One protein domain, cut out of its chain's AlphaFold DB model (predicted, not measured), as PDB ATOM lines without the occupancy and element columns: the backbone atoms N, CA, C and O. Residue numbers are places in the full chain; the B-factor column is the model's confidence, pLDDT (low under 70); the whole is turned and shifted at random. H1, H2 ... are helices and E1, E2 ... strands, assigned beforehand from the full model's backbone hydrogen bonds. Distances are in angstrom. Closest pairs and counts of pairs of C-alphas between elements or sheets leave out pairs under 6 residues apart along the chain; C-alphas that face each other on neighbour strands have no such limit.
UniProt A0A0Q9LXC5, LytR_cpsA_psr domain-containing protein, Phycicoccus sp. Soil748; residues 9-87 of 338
ATOM      1  N   ASP A   9     -34.889 -26.507  26.796       96.56
ATOM      2  CA  ASP A   9     -35.331 -25.419  27.677       96.56
ATOM      3  C   ASP A   9     -35.025 -25.710  29.157       96.56
ATOM      4  O   ASP A   9     -34.618 -24.817  29.898       96.56
ATOM      5  N   LEU A  10     -35.135 -26.973  29.576       97.56
ATOM      6  CA  LEU A  10     -34.717 -27.419  30.903       97.56
ATOM      7  C   LEU A  10     -33.193 -27.309  31.080       97.56
ATOM      8  O   LEU A  10     -32.722 -26.789  32.093       97.56
ATOM      9  N   LEU A  11     -32.415 -27.758  30.089       97.19
ATOM     10  CA  LEU A  11     -30.950 -27.646  30.109       97.19
ATOM     11  C   LEU A  11     -30.477 -26.186  30.158       97.19
ATOM     12  O   LEU A  11     -29.467 -25.907  30.804       97.19
ATOM     13  N   ALA A  12     -31.205 -25.257  29.534       96.19
ATOM     14  CA  ALA A  12     -30.913 -23.827  29.621       96.19
ATOM     15  C   ALA A  12     -31.051 -23.304  31.062       96.19
ATOM     16  O   ALA A  12     -30.133 -22.654  31.566       96.19
ATOM     17  N   VAL A  13     -32.134 -23.660  31.766       97.25
ATOM     18  CA  VAL A  13     -32.319 -23.293  33.184       97.25
ATOM     19  C   VAL A  13     -31.223 -23.891  34.062       97.25
ATOM     20  O   VAL A  13     -30.634 -23.179  34.875       97.25
ATOM     21  N   LEU A  14     -30.871 -25.161  33.858       97.44
ATOM     22  CA  LEU A  14     -29.757 -25.788  34.579       97.44
ATOM     23  C   LEU A  14     -28.417 -25.102  34.273       97.44
ATOM     24  O   LEU A  14     -27.574 -24.987  35.158       97.44
ATOM     25  N   GLY A  15     -28.221 -24.611  33.047       96.25
ATOM     26  CA  GLY A  15     -27.073 -23.785  32.680       96.25
ATOM     27  C   GLY A  15     -26.975 -22.536  33.553       96.25
ATOM     28  O   GLY A  15     -25.930 -22.310  34.156       96.25
ATOM     29  N   THR A  16     -28.075 -21.792  33.711       95.75
ATOM     30  CA  THR A  16     -28.099 -20.608  34.594       95.75
ATOM     31  C   THR A  16     -27.839 -20.955  36.062       95.75
ATOM     32  O   THR A  16     -27.194 -20.195  36.792       95.75
ATOM     33  N   LEU A  17     -28.317 -22.122  36.501       96.56
ATOM     34  CA  LEU A  17     -28.121 -22.628  37.853       96.56
ATOM     35  C   LEU A  17     -26.643 -22.921  38.122       96.56
ATOM     36  O   LEU A  17     -26.073 -22.322  39.029       96.56
ATOM     37  N   TYR A  18     -26.011 -23.778  37.324       96.75
ATOM     38  CA  TYR A  18     -24.652 -24.242  37.611       96.75
ATOM     39  C   TYR A  18     -23.546 -23.329  37.081       96.75
ATOM     40  O   TYR A  18     -22.504 -23.228  37.716       96.75
ATOM     41  N   LEU A  19     -23.741 -22.675  35.934       95.06
ATOM     42  CA  LEU A  19     -22.691 -21.917  35.233       95.06
ATOM     43  C   LEU A  19     -22.827 -20.395  35.402       95.06
ATOM     44  O   LEU A  19     -22.029 -19.639  34.860       95.06
ATOM     45  N   GLY A  20     -23.821 -19.948  36.173       91.75
ATOM     46  CA  GLY A  20     -24.082 -18.537  36.447       91.75
ATOM     47  C   GLY A  20     -25.215 -17.946  35.610       91.75
ATOM     48  O   GLY A  20     -25.539 -18.417  34.524       91.75
ATOM     49  N   GLY A  21     -25.858 -16.917  36.163       93.50
ATOM     50  CA  GLY A  21     -27.057 -16.289  35.607       93.50
ATOM     51  C   GLY A  21     -28.197 -16.187  36.622       93.50
ATOM     52  O   GLY A  21     -28.077 -16.609  37.778       93.50
ATOM     53  N   LYS A  22     -29.323 -15.611  36.192       94.19
ATOM     54  CA  LYS A  22     -30.534 -15.502  37.014       94.19
ATOM     55  C   LYS A  22     -31.290 -16.830  36.997       94.19
ATOM     56  O   LYS A  22     -31.759 -17.251  35.945       94.19
ATOM     57  N   VAL A  23     -31.425 -17.466  38.160       95.88
ATOM     58  CA  VAL A  23     -32.191 -18.714  38.293       95.88
ATOM     59  C   VAL A  23     -33.677 -18.385  38.440       95.88
ATOM     60  O   VAL A  23     -34.019 -17.566  39.296       95.88
ATOM     61  N   PRO A  24     -34.573 -19.007  37.655       96.31
ATOM     62  CA  PRO A  24     -36.010 -18.886  37.863       96.31
ATOM     63  C   PRO A  24     -36.408 -19.656  39.130       96.31
ATOM     64  O   PRO A  24     -36.627 -20.863  39.096       96.31
ATOM     65  N   ALA A  25     -36.450 -18.962  40.261       95.06
ATOM     66  CA  ALA A  25     -36.854 -19.481  41.565       95.06
ATOM     67  C   ALA A  25     -37.529 -18.364  42.375       95.06
ATOM     68  O   ALA A  25     -37.351 -17.181  42.077       95.06
ATOM     69  N   SER A  26     -38.268 -18.732  43.420       90.94
ATOM     70  CA  SER A  26     -38.935 -17.796  44.335       90.94
ATOM     71  C   SER A  26     -38.781 -18.231  45.795       90.94
ATOM     72  O   SER A  26     -38.429 -19.381  46.064       90.94
ATOM     73  N   GLY A  27     -39.068 -17.322  46.733       91.81
ATOM     74  CA  GLY A  27     -39.068 -17.603  48.174       91.81
ATOM     75  C   GLY A  27     -37.733 -18.154  48.678       91.81
ATOM     76  O   GLY A  27     -36.666 -17.742  48.215       91.81
ATOM     77  N   ASP A  28     -37.794 -19.130  49.582       90.38
ATOM     78  CA  ASP A  28     -36.614 -19.713  50.239       90.38
ATOM     79  C   ASP A  28     -35.636 -20.362  49.256       90.38
ATOM     80  O   ASP A  28     -34.423 -20.324  49.459       90.38
ATOM     81  N   VAL A  29     -36.138 -20.896  48.138       93.75
ATOM     82  CA  VAL A  29     -35.297 -21.470  47.080       93.75
ATOM     83  C   VAL A  29     -34.455 -20.383  46.410       93.75
ATOM     84  O   VAL A  29     -33.256 -20.574  46.205       93.75
ATOM     85  N   ALA A  30     -35.053 -19.229  46.092       94.25
ATOM     86  CA  ALA A  30     -34.317 -18.102  45.521       94.25
ATOM     87  C   ALA A  30     -33.275 -17.562  46.508       94.25
ATOM     88  O   ALA A  30     -32.124 -17.342  46.122       94.25
ATOM     89  N   SER A  31     -33.653 -17.422  47.783       92.50
ATOM     90  CA  SER A  31     -32.755 -16.995  48.860       92.50
ATOM     91  C   SER A  31     -31.561 -17.940  49.024       92.50
ATOM     92  O   SER A  31     -30.418 -17.481  49.088       92.50
ATOM     93  N   ALA A  32     -31.795 -19.256  49.012       91.81
ATOM     94  CA  ALA A  32     -30.739 -20.263  49.107       91.81
ATOM     95  C   ALA A  32     -29.777 -20.216  47.904       91.81
ATOM     96  O   ALA A  32     -28.561 -20.335  48.063       91.81
ATOM     97  N   LEU A  33     -30.302 -20.000  46.694       94.62
ATOM     98  CA  LEU A  33     -29.516 -19.986  45.457       94.62
ATOM     99  C   LEU A  33     -28.820 -18.648  45.161       94.62
ATOM    100  O   LEU A  33     -27.944 -18.603  44.289       94.62
ATOM    101  N   ALA A  34     -29.171 -17.570  45.868       92.12
ATOM    102  CA  ALA A  34     -28.570 -16.248  45.684       92.12
ATOM    103  C   ALA A  34     -27.069 -16.226  46.022       92.12
ATOM    104  O   ALA A  34     -26.310 -15.485  45.403       92.12
ATOM    105  N   ARG A  35     -26.631 -17.067  46.971       87.31
ATOM    106  CA  ARG A  35     -25.233 -17.152  47.438       87.31
ATOM    107  C   ARG A  35     -24.468 -18.353  46.869       87.31
ATOM    108  O   ARG A  35     -23.390 -18.684  47.362       87.31
ATOM    109  N   ARG A  36     -25.028 -19.034  45.865       94.94
ATOM    110  CA  ARG A  36     -24.439 -20.255  45.299       94.94
ATOM    111  C   ARG A  36     -23.091 -19.970  44.632       94.94
ATOM    112  O   ARG A  36     -22.928 -18.957  43.950       94.94
ATOM    113  N   LYS A  37     -22.147 -20.900  44.756       94.88
ATOM    114  CA  LYS A  37     -20.902 -20.878  43.978       94.88
ATOM    115  C   LYS A  37     -21.157 -21.469  42.595       94.88
ATOM    116  O   LYS A  37     -21.630 -22.594  42.490       94.88
ATOM    117  N   VAL A  38     -20.836 -20.719  41.544       93.50
ATOM    118  CA  VAL A  38     -20.954 -21.202  40.160       93.50
ATOM    119  C   VAL A  38     -19.767 -22.091  39.793       93.50
ATOM    120  O   VAL A  38     -18.641 -21.879  40.249       93.50
ATOM    121  N   LEU A  39     -20.019 -23.084  38.949       92.94
ATOM    122  CA  LEU A  39     -19.013 -23.997  38.422       92.94
ATOM    123  C   LEU A  39     -18.351 -23.391  37.175       92.94
ATOM    124  O   LEU A  39     -18.998 -22.722  36.372       92.94
ATOM    125  N   LYS A  40     -17.044 -23.633  37.013       87.00
ATOM    126  CA  LYS A  40     -16.219 -23.069  35.923       87.00
ATOM    127  C   LYS A  40     -16.032 -24.011  34.727       87.00
ATOM    128  O   LYS A  40     -15.355 -23.657  33.769       87.00
ATOM    129  N   SER A  41     -16.586 -25.217  34.792       86.25
ATOM    130  CA  SER A  41     -16.413 -26.275  33.795       86.25
ATOM    131  C   SER A  41     -17.758 -26.768  33.272       86.25
ATOM    132  O   SER A  41     -18.814 -26.467  33.826       86.25
ATOM    133  N   SER A  42     -17.735 -27.530  32.175       85.19
ATOM    134  CA  SER A  42     -18.951 -28.148  31.651       85.19
ATOM    135  C   SER A  42     -19.542 -29.128  32.665       85.19
ATOM    136  O   SER A  42     -18.850 -29.995  33.193       85.19
ATOM    137  N   VAL A  43     -20.846 -29.004  32.895       93.00
ATOM    138  CA  VAL A  43     -21.611 -29.842  33.818       93.00
ATOM    139  C   VAL A  43     -22.421 -30.858  33.023       93.00
ATOM    140  O   VAL A  43     -23.155 -30.487  32.099       93.00
ATOM    141  N   ALA A  44     -22.286 -32.129  33.398       95.62
ATOM    142  CA  ALA A  44     -23.142 -33.214  32.945       95.62
ATOM    143  C   ALA A  44     -24.198 -33.510  34.015       95.62
ATOM    144  O   ALA A  44     -23.871 -33.670  35.197       95.62
ATOM    145  N   VAL A  45     -25.455 -33.586  33.589       97.50
ATOM    146  CA  VAL A  45     -26.608 -33.893  34.437       97.50
ATOM    147  C   VAL A  45     -27.311 -35.160  33.958       97.50
ATOM    148  O   VAL A  45     -27.286 -35.506  32.773       97.50
ATOM    149  N   SER A  46     -27.991 -35.837  34.875       97.75
ATOM    150  CA  SER A  46     -28.936 -36.911  34.566       97.75
ATOM    151  C   SER A  46     -30.242 -36.676  35.313       97.75
ATOM    152  O   SER A  46     -30.300 -35.878  36.242       97.75
ATOM    153  N   GLY A  47     -31.323 -37.321  34.899       97.56
ATOM    154  CA  GLY A  47     -32.610 -37.116  35.545       97.56
ATOM    155  C   GLY A  47     -33.765 -37.518  34.661       97.56
ATOM    156  O   GLY A  47     -33.579 -38.047  33.564       97.56
ATOM    157  N   THR A  48     -34.964 -37.255  35.150       98.12
ATOM    158  CA  THR A  48     -36.194 -37.564  34.429       98.12
ATOM    159  C   THR A  48     -37.161 -36.398  34.479       98.12
ATOM    160  O   THR A  48     -37.118 -35.559  35.382       98.12
ATOM    161  N   THR A  49     -38.056 -36.369  33.498       98.06
ATOM    162  CA  THR A  49     -39.274 -35.563  33.524       98.06
ATOM    163  C   THR A  49     -40.485 -36.463  33.763       98.06
ATOM    164  O   THR A  49     -40.463 -37.645  33.421       98.06
ATOM    165  N   GLY A  50     -41.564 -35.896  34.289       96.62
ATOM    166  CA  GLY A  50     -42.855 -36.567  34.432       96.62
ATOM    167  C   GLY A  50     -44.013 -35.581  34.388       96.62
ATOM    168  O   GLY A  50     -43.809 -34.381  34.191       96.62
ATOM    169  N   ARG A  51     -45.238 -36.085  34.562       95.69
ATOM    170  CA  ARG A  51     -46.446 -35.255  34.647       95.69
ATOM    171  C   ARG A  51     -47.149 -35.445  35.981       95.69
ATOM    172  O   ARG A  51     -47.431 -36.568  36.365       95.69
ATOM    173  N   TRP A  52     -47.476 -34.352  36.652       96.00
ATOM    174  CA  TRP A  52     -48.260 -34.369  37.878       96.00
ATOM    175  C   TRP A  52     -49.421 -33.395  37.748       96.00
ATOM    176  O   TRP A  52     -49.193 -32.196  37.600       96.00
ATOM    177  N   MET A  53     -50.650 -33.918  37.771       93.12
ATOM    178  CA  MET A  53     -51.888 -33.124  37.759       93.12
ATOM    179  C   MET A  53     -51.893 -32.015  36.689       93.12
ATOM    180  O   MET A  53     -52.210 -30.863  36.955       93.12
ATOM    181  N   GLY A  54     -51.486 -32.365  35.462       91.81
ATOM    182  CA  GLY A  54     -51.438 -31.450  34.313       91.81
ATOM    183  C   GLY A  54     -50.123 -30.680  34.136       91.81
ATOM    184  O   GLY A  54     -49.840 -30.232  33.027       91.81
ATOM    185  N   SER A  55     -49.271 -30.589  35.158       95.38
ATOM    186  CA  SER A  55     -47.974 -29.905  35.065       95.38
ATOM    187  C   SER A  55     -46.837 -30.862  34.720       95.38
ATOM    188  O   SER A  55     -46.825 -32.018  35.147       95.38
ATOM    189  N   THR A  56     -45.841 -30.382  33.974       97.50
ATOM    190  CA  THR A  56     -44.585 -31.120  33.792       97.50
ATOM    191  C   THR A  56     -43.661 -30.856  34.976       97.50
ATOM    192  O   THR A  56     -43.478 -29.714  35.391       97.50
ATOM    193  N   VAL A  57     -43.063 -31.916  35.506       98.25
ATOM    194  CA  VAL A  57     -42.092 -31.865  36.602       98.25
ATOM    195  C   VAL A  57     -40.774 -32.493  36.172       98.25
ATOM    196  O   VAL A  57     -40.757 -33.334  35.270       98.25
ATOM    197  N   ALA A  58     -39.675 -32.112  36.816       98.56
ATOM    198  CA  ALA A  58     -38.361 -32.701  36.599       98.56
ATOM    199  C   ALA A  58     -37.610 -32.906  37.917       98.56
ATOM    200  O   ALA A  58     -37.740 -32.112  38.849       98.56
ATOM    201  N   SER A  59     -36.802 -33.964  37.958       98.19
ATOM    202  CA  SER A  59     -35.843 -34.227  39.030       98.19
ATOM    203  C   SER A  59     -34.492 -34.533  38.404       98.19
ATOM    204  O   SER A  59     -34.352 -35.520  37.674       98.19
ATOM    205  N   ILE A  60     -33.529 -33.647  38.645       98.44
ATOM    206  CA  ILE A  60     -32.235 -33.616  37.967       98.44
ATOM    207  C   ILE A  60     -31.111 -33.761  38.984       98.44
ATOM    208  O   ILE A  60     -31.137 -33.120  40.029       98.44
ATOM    209  N   VAL A  61     -30.117 -34.577  38.653       97.81
ATOM    210  CA  VAL A  61     -28.966 -34.904  39.488       97.81
ATOM    211  C   VAL A  61     -27.666 -34.490  38.805       97.81
ATOM    212  O   VAL A  61     -27.468 -34.741  37.612       97.81
ATOM    213  N   HIS A  62     -26.756 -33.912  39.590       96.81
ATOM    214  CA  HIS A  62     -25.350 -33.710  39.241       96.81
ATOM    215  C   HIS A  62     -24.468 -34.125  40.424       96.81
ATOM    216  O   HIS A  62     -24.415 -33.436  41.438       96.81
ATOM    217  N   GLY A  63     -23.782 -35.266  40.326       94.50
ATOM    218  CA  GLY A  63     -23.051 -35.808  41.472       94.50
ATOM    219  C   GLY A  63     -23.992 -36.039  42.660       94.50
ATOM    220  O   GLY A  63     -24.866 -36.899  42.590       94.50
ATOM    221  N   LYS A  64     -23.817 -35.266  43.739       94.75
ATOM    222  CA  LYS A  64     -24.688 -35.299  44.931       94.75
ATOM    223  C   LYS A  64     -25.806 -34.255  44.907       94.75
ATOM    224  O   LYS A  64     -26.657 -34.281  45.793       94.75
ATOM    225  N   ASP A  65     -25.801 -33.354  43.936       96.56
ATOM    226  CA  ASP A  65     -26.796 -32.301  43.816       96.56
ATOM    227  C   ASP A  65     -28.108 -32.863  43.279       96.56
ATOM    228  O   ASP A  65     -28.109 -33.717  42.389       96.56
ATOM    229  N   VAL A  66     -29.222 -32.338  43.780       97.19
ATOM    230  CA  VAL A  66     -30.573 -32.619  43.298       97.19
ATOM    231  C   VAL A  66     -31.285 -31.303  43.043       97.19
ATOM    232  O   VAL A  66     -31.321 -30.427  43.896       97.19
ATOM    233  N   THR A  67     -31.878 -31.166  41.861       97.75
ATOM    234  CA  THR A  67     -32.673 -30.005  41.451       97.75
ATOM    235  C   THR A  67     -34.075 -30.470  41.089       97.75
ATOM    236  O   THR A  67     -34.239 -31.305  40.196       97.75
ATOM    237  N   LEU A  68     -35.080 -29.919  41.763       97.88
ATOM    238  CA  LEU A  68     -36.493 -30.188  41.512       97.88
ATOM    239  C   LEU A  68     -37.082 -29.008  40.750       97.88
ATOM    240  O   LEU A  68     -36.923 -27.856  41.167       97.88
ATOM    241  N   LEU A  69     -37.755 -29.281  39.634       98.31
ATOM    242  CA  LEU A  69     -38.314 -28.232  38.788       98.31
ATOM    243  C   LEU A  69     -39.760 -28.517  38.403       98.31
ATOM    244  O   LEU A  69     -40.150 -29.662  38.171       98.31
ATOM    245  N   VAL A  70     -40.528 -27.442  38.264       98.19
ATOM    246  CA  VAL A  70     -41.885 -27.452  37.711       98.19
ATOM    247  C   VAL A  70     -41.890 -26.577  36.468       98.19
ATOM    248  O   VAL A  70     -41.328 -25.478  36.471       98.19
ATOM    249  N   LYS A  71     -42.515 -27.061  35.397       97.44
ATOM    250  CA  LYS A  71     -42.774 -26.269  34.199       97.44
ATOM    251  C   LYS A  71     -44.145 -25.613  34.326       97.44
ATOM    252  O   LYS A  71     -45.150 -26.312  34.469       97.44
ATOM    253  N   GLY A  72     -44.161 -24.283  34.282       91.00
ATOM    254  CA  GLY A  72     -45.377 -23.499  34.088       91.00
ATOM    255  C   GLY A  72     -45.869 -23.594  32.640       91.00
ATOM    256  O   GLY A  72     -45.596 -24.565  31.937       91.00
ATOM    257  N   THR A  73     -46.566 -22.564  32.166       85.50
ATOM    258  CA  THR A  73     -47.079 -22.514  30.786       85.50
ATOM    259  C   THR A  73     -45.962 -22.565  29.740       85.50
ATOM    260  O   THR A  73     -46.080 -23.283  28.750       85.50
ATOM    261  N   SER A  74     -44.857 -21.850  29.969       85.12
ATOM    262  CA  SER A  74     -43.741 -21.760  29.017       85.12
ATOM    263  C   SER A  74     -42.354 -21.921  29.642       85.12
ATOM    264  O   SER A  74     -41.413 -22.266  28.930       85.12
ATOM    265  N   SER A  75     -42.208 -21.731  30.956       93.69
ATOM    266  CA  SER A  75     -40.902 -21.689  31.623       93.69
ATOM    267  C   SER A  75     -40.780 -22.675  32.782       93.69
ATOM    268  O   SER A  75     -41.735 -22.951  33.509       93.69
ATOM    269  N   TRP A  76     -39.565 -23.183  32.978       98.06
ATOM    270  CA  TRP A  76     -39.197 -23.967  34.153       98.06
ATOM    271  C   TRP A  76     -38.870 -23.056  35.333       98.06
ATOM    272  O   TRP A  76     -38.240 -22.016  35.155       98.06
ATOM    273  N   SER A  77     -39.260 -23.478  36.533       97.69
ATOM    274  CA  SER A  77     -38.837 -22.871  37.796       97.69
ATOM    275  C   SER A  77     -38.244 -23.934  38.713       97.69
ATOM    276  O   SER A  77     -38.759 -25.052  38.780       97.69
ATOM    277  N   VAL A  78     -37.168 -23.589  39.417       97.62
ATOM    278  CA  VAL A  78     -36.582 -24.416  40.474       97.62
ATOM    279  C   VAL A  78     -37.437 -24.253  41.728       97.62
ATOM    280  O   VAL A  78     -37.637 -23.138  42.204       97.62
ATOM    281  N   VAL A  79     -37.949 -25.369  42.247       95.94
ATOM    282  CA  VAL A  79     -38.920 -25.385  43.359       95.94
ATOM    283  C   VAL A  79     -38.401 -26.074  44.622       95.94
ATOM    284  O   VAL A  79     -39.085 -26.089  45.645       95.94
ATOM    285  N   GLY A  80     -37.201 -26.647  44.556       95.25
ATOM    286  CA  GLY A  80     -36.551 -27.333  45.667       95.25
ATOM    287  C   GLY A  80     -35.294 -28.068  45.214       95.25
ATOM    288  O   GLY A  80     -35.001 -28.147  44.016       95.25
ATOM    289  N   GLY A  81     -34.539 -28.601  46.170       94.88
ATOM    290  CA  GLY A  81     -33.305 -29.325  45.888       94.88
ATOM    291  C   GLY A  81     -32.244 -29.172  46.970       94.88
ATOM    292  O   GLY A  81     -32.501 -28.626  48.040       94.88
ATOM    293  N   TRP A  82     -31.052 -29.664  46.666       95.00
ATOM    294  CA  TRP A  82     -29.826 -29.453  47.428       95.00
ATOM    295  C   TRP A  82     -28.645 -29.431  46.470       95.00
ATOM    296  O   TRP A  82     -28.622 -30.185  45.497       95.00
ATOM    297  N   TRP A  83     -27.658 -28.579  46.733       96.38
ATOM    298  CA  TRP A  83     -26.542 -28.357  45.815       96.38
ATOM    299  C   TRP A  83     -25.200 -28.246  46.548       96.38
ATOM    300  O   TRP A  83     -24.576 -27.175  46.560       96.38
ATOM    301  N   PRO A  84     -24.729 -29.336  47.184       95.50
ATOM    302  CA  PRO A  84     -23.437 -29.353  47.859       95.50
ATOM    303  C   PRO A  84     -22.273 -28.962  46.938       95.50
ATOM    304  O   PRO A  84     -21.339 -28.319  47.421       95.50
ATOM    305  N   SER A  85     -22.331 -29.253  45.630       95.12
ATOM    306  CA  SER A  85     -21.290 -28.812  44.681       95.12
ATOM    307  C   SER A  85     -21.173 -27.283  44.578       95.12
ATOM    308  O   SER A  85     -20.100 -26.757  44.285       95.12
ATOM    309  N   MET A  86     -22.257 -26.565  44.890       95.44
ATOM    310  CA  MET A  86     -22.352 -25.104  44.855       95.44
ATOM    311  C   MET A  86     -22.348 -24.466  46.254       95.44
ATOM    312  O   MET A  86     -22.648 -23.278  46.385       95.44
ATOM    313  N   ALA A  87     -22.014 -25.237  47.297       94.94
ATOM    314  CA  ALA A  87     -22.077 -24.825  48.704       94.94
ATOM    315  C   ALA A  87     -23.473 -24.354  49.167       94.94
ATOM    316  O   ALA A  87     -23.586 -23.534  50.077       94.94
TER     317      ALA A  87
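AT A GLANCE: This is residues 9 to 87 of the 338 residues of the protein "LytR_cpsA_psr domain-containing protein" of Phycicoccus sp. Soil748 (UniProt A0A0Q9LXC5). One strongly twisted sheet of four strands forms a wall; the helix H1 crosses one face of it slantwise, and the short helix H2 packs at its E4 edge. The turn of the E1 and E2 hairpin, at Met 53, and the link from H2 to E1, at Lys 40, mark the far ends of the whole. The printed part has 79 residues, with two named helices and four named strands in the order H1 H2 E1 E2 E3 E4. The sheet's order is E1 E2 E3 E4, antiparallel throughout, and the class is mixed, helices and strands. The whole is compact, with a radius of gyration of the C-alphas of 11.8 A and spans of 35 by 26 by 19 A.

IN THESE COORDINATES: Find C-alpha 9 at (-35.331, -25.419, 27.677); from there H1, residues 9 to 19, runs 15.1 A. Next comes H2, residues 27 to 34, 10.9 A long. E1, residues 46 to 52, begins at C-alpha 46 at (-28.936, -36.911, 34.566) and runs 19.8 A. E2, residues 55 to 62, covers 23.3 A, and E3, residues 65 to 71, covers 19.6 A. E4, residues 76 to 82, runs 17.2 A to C-alpha 82 at (-29.826, -29.453, 47.428).

HOW THE PARTS SIT: Begin with the sheet, where E1 to E4 form a meander, each strand the antiparallel neighbour of the one before. In the hairpin of E1 and E2, at 162 degrees, look at N 50 and O 57, 2.9 A apart and within hydrogen-bond range. In the hairpin of E2 and E3, at 163 degrees, N 60 and O 67 are within that range at 2.9 A. In the hairpin of E3 and E4, at 154 degrees, N 68 and O 80 are within it at 2.9 A. The edge strands E1 and E4 are apart. H1 is on the sheet at a height over the sheet of 8.3 A; it lies over E3, slantwise to the strands, at 38 degrees to E3 on the local plane. The closest C-alphas of H1 and E4 are those of Leu 10 and Trp 76, 6.5 A apart. H2 is on the sheet too; its closest C-alphas to E4 are those of Val 29 and Gly 80, at 6.2 A. The helices H1 and H2 and the sheet E1 E2 E3 E4 form two layers, one of helices and one of strands. H1 and H2 are only just apart, their closest C-alphas being 8.2 A from each other. In H1 and H2 every O i to N i+4 pair is within hydrogen-bond range.

THE WHOLE: The C-alphas of Lys 40 and Met 53 are the two farthest apart, at 37.1 A. The printed part has no cut. The link from H2 to E1, 11 residues, is long; the link from H1 to H2 is short, and those between the strands are tight. The mean pLDDT of the printed part is 94.9, and no printed residue is under 70.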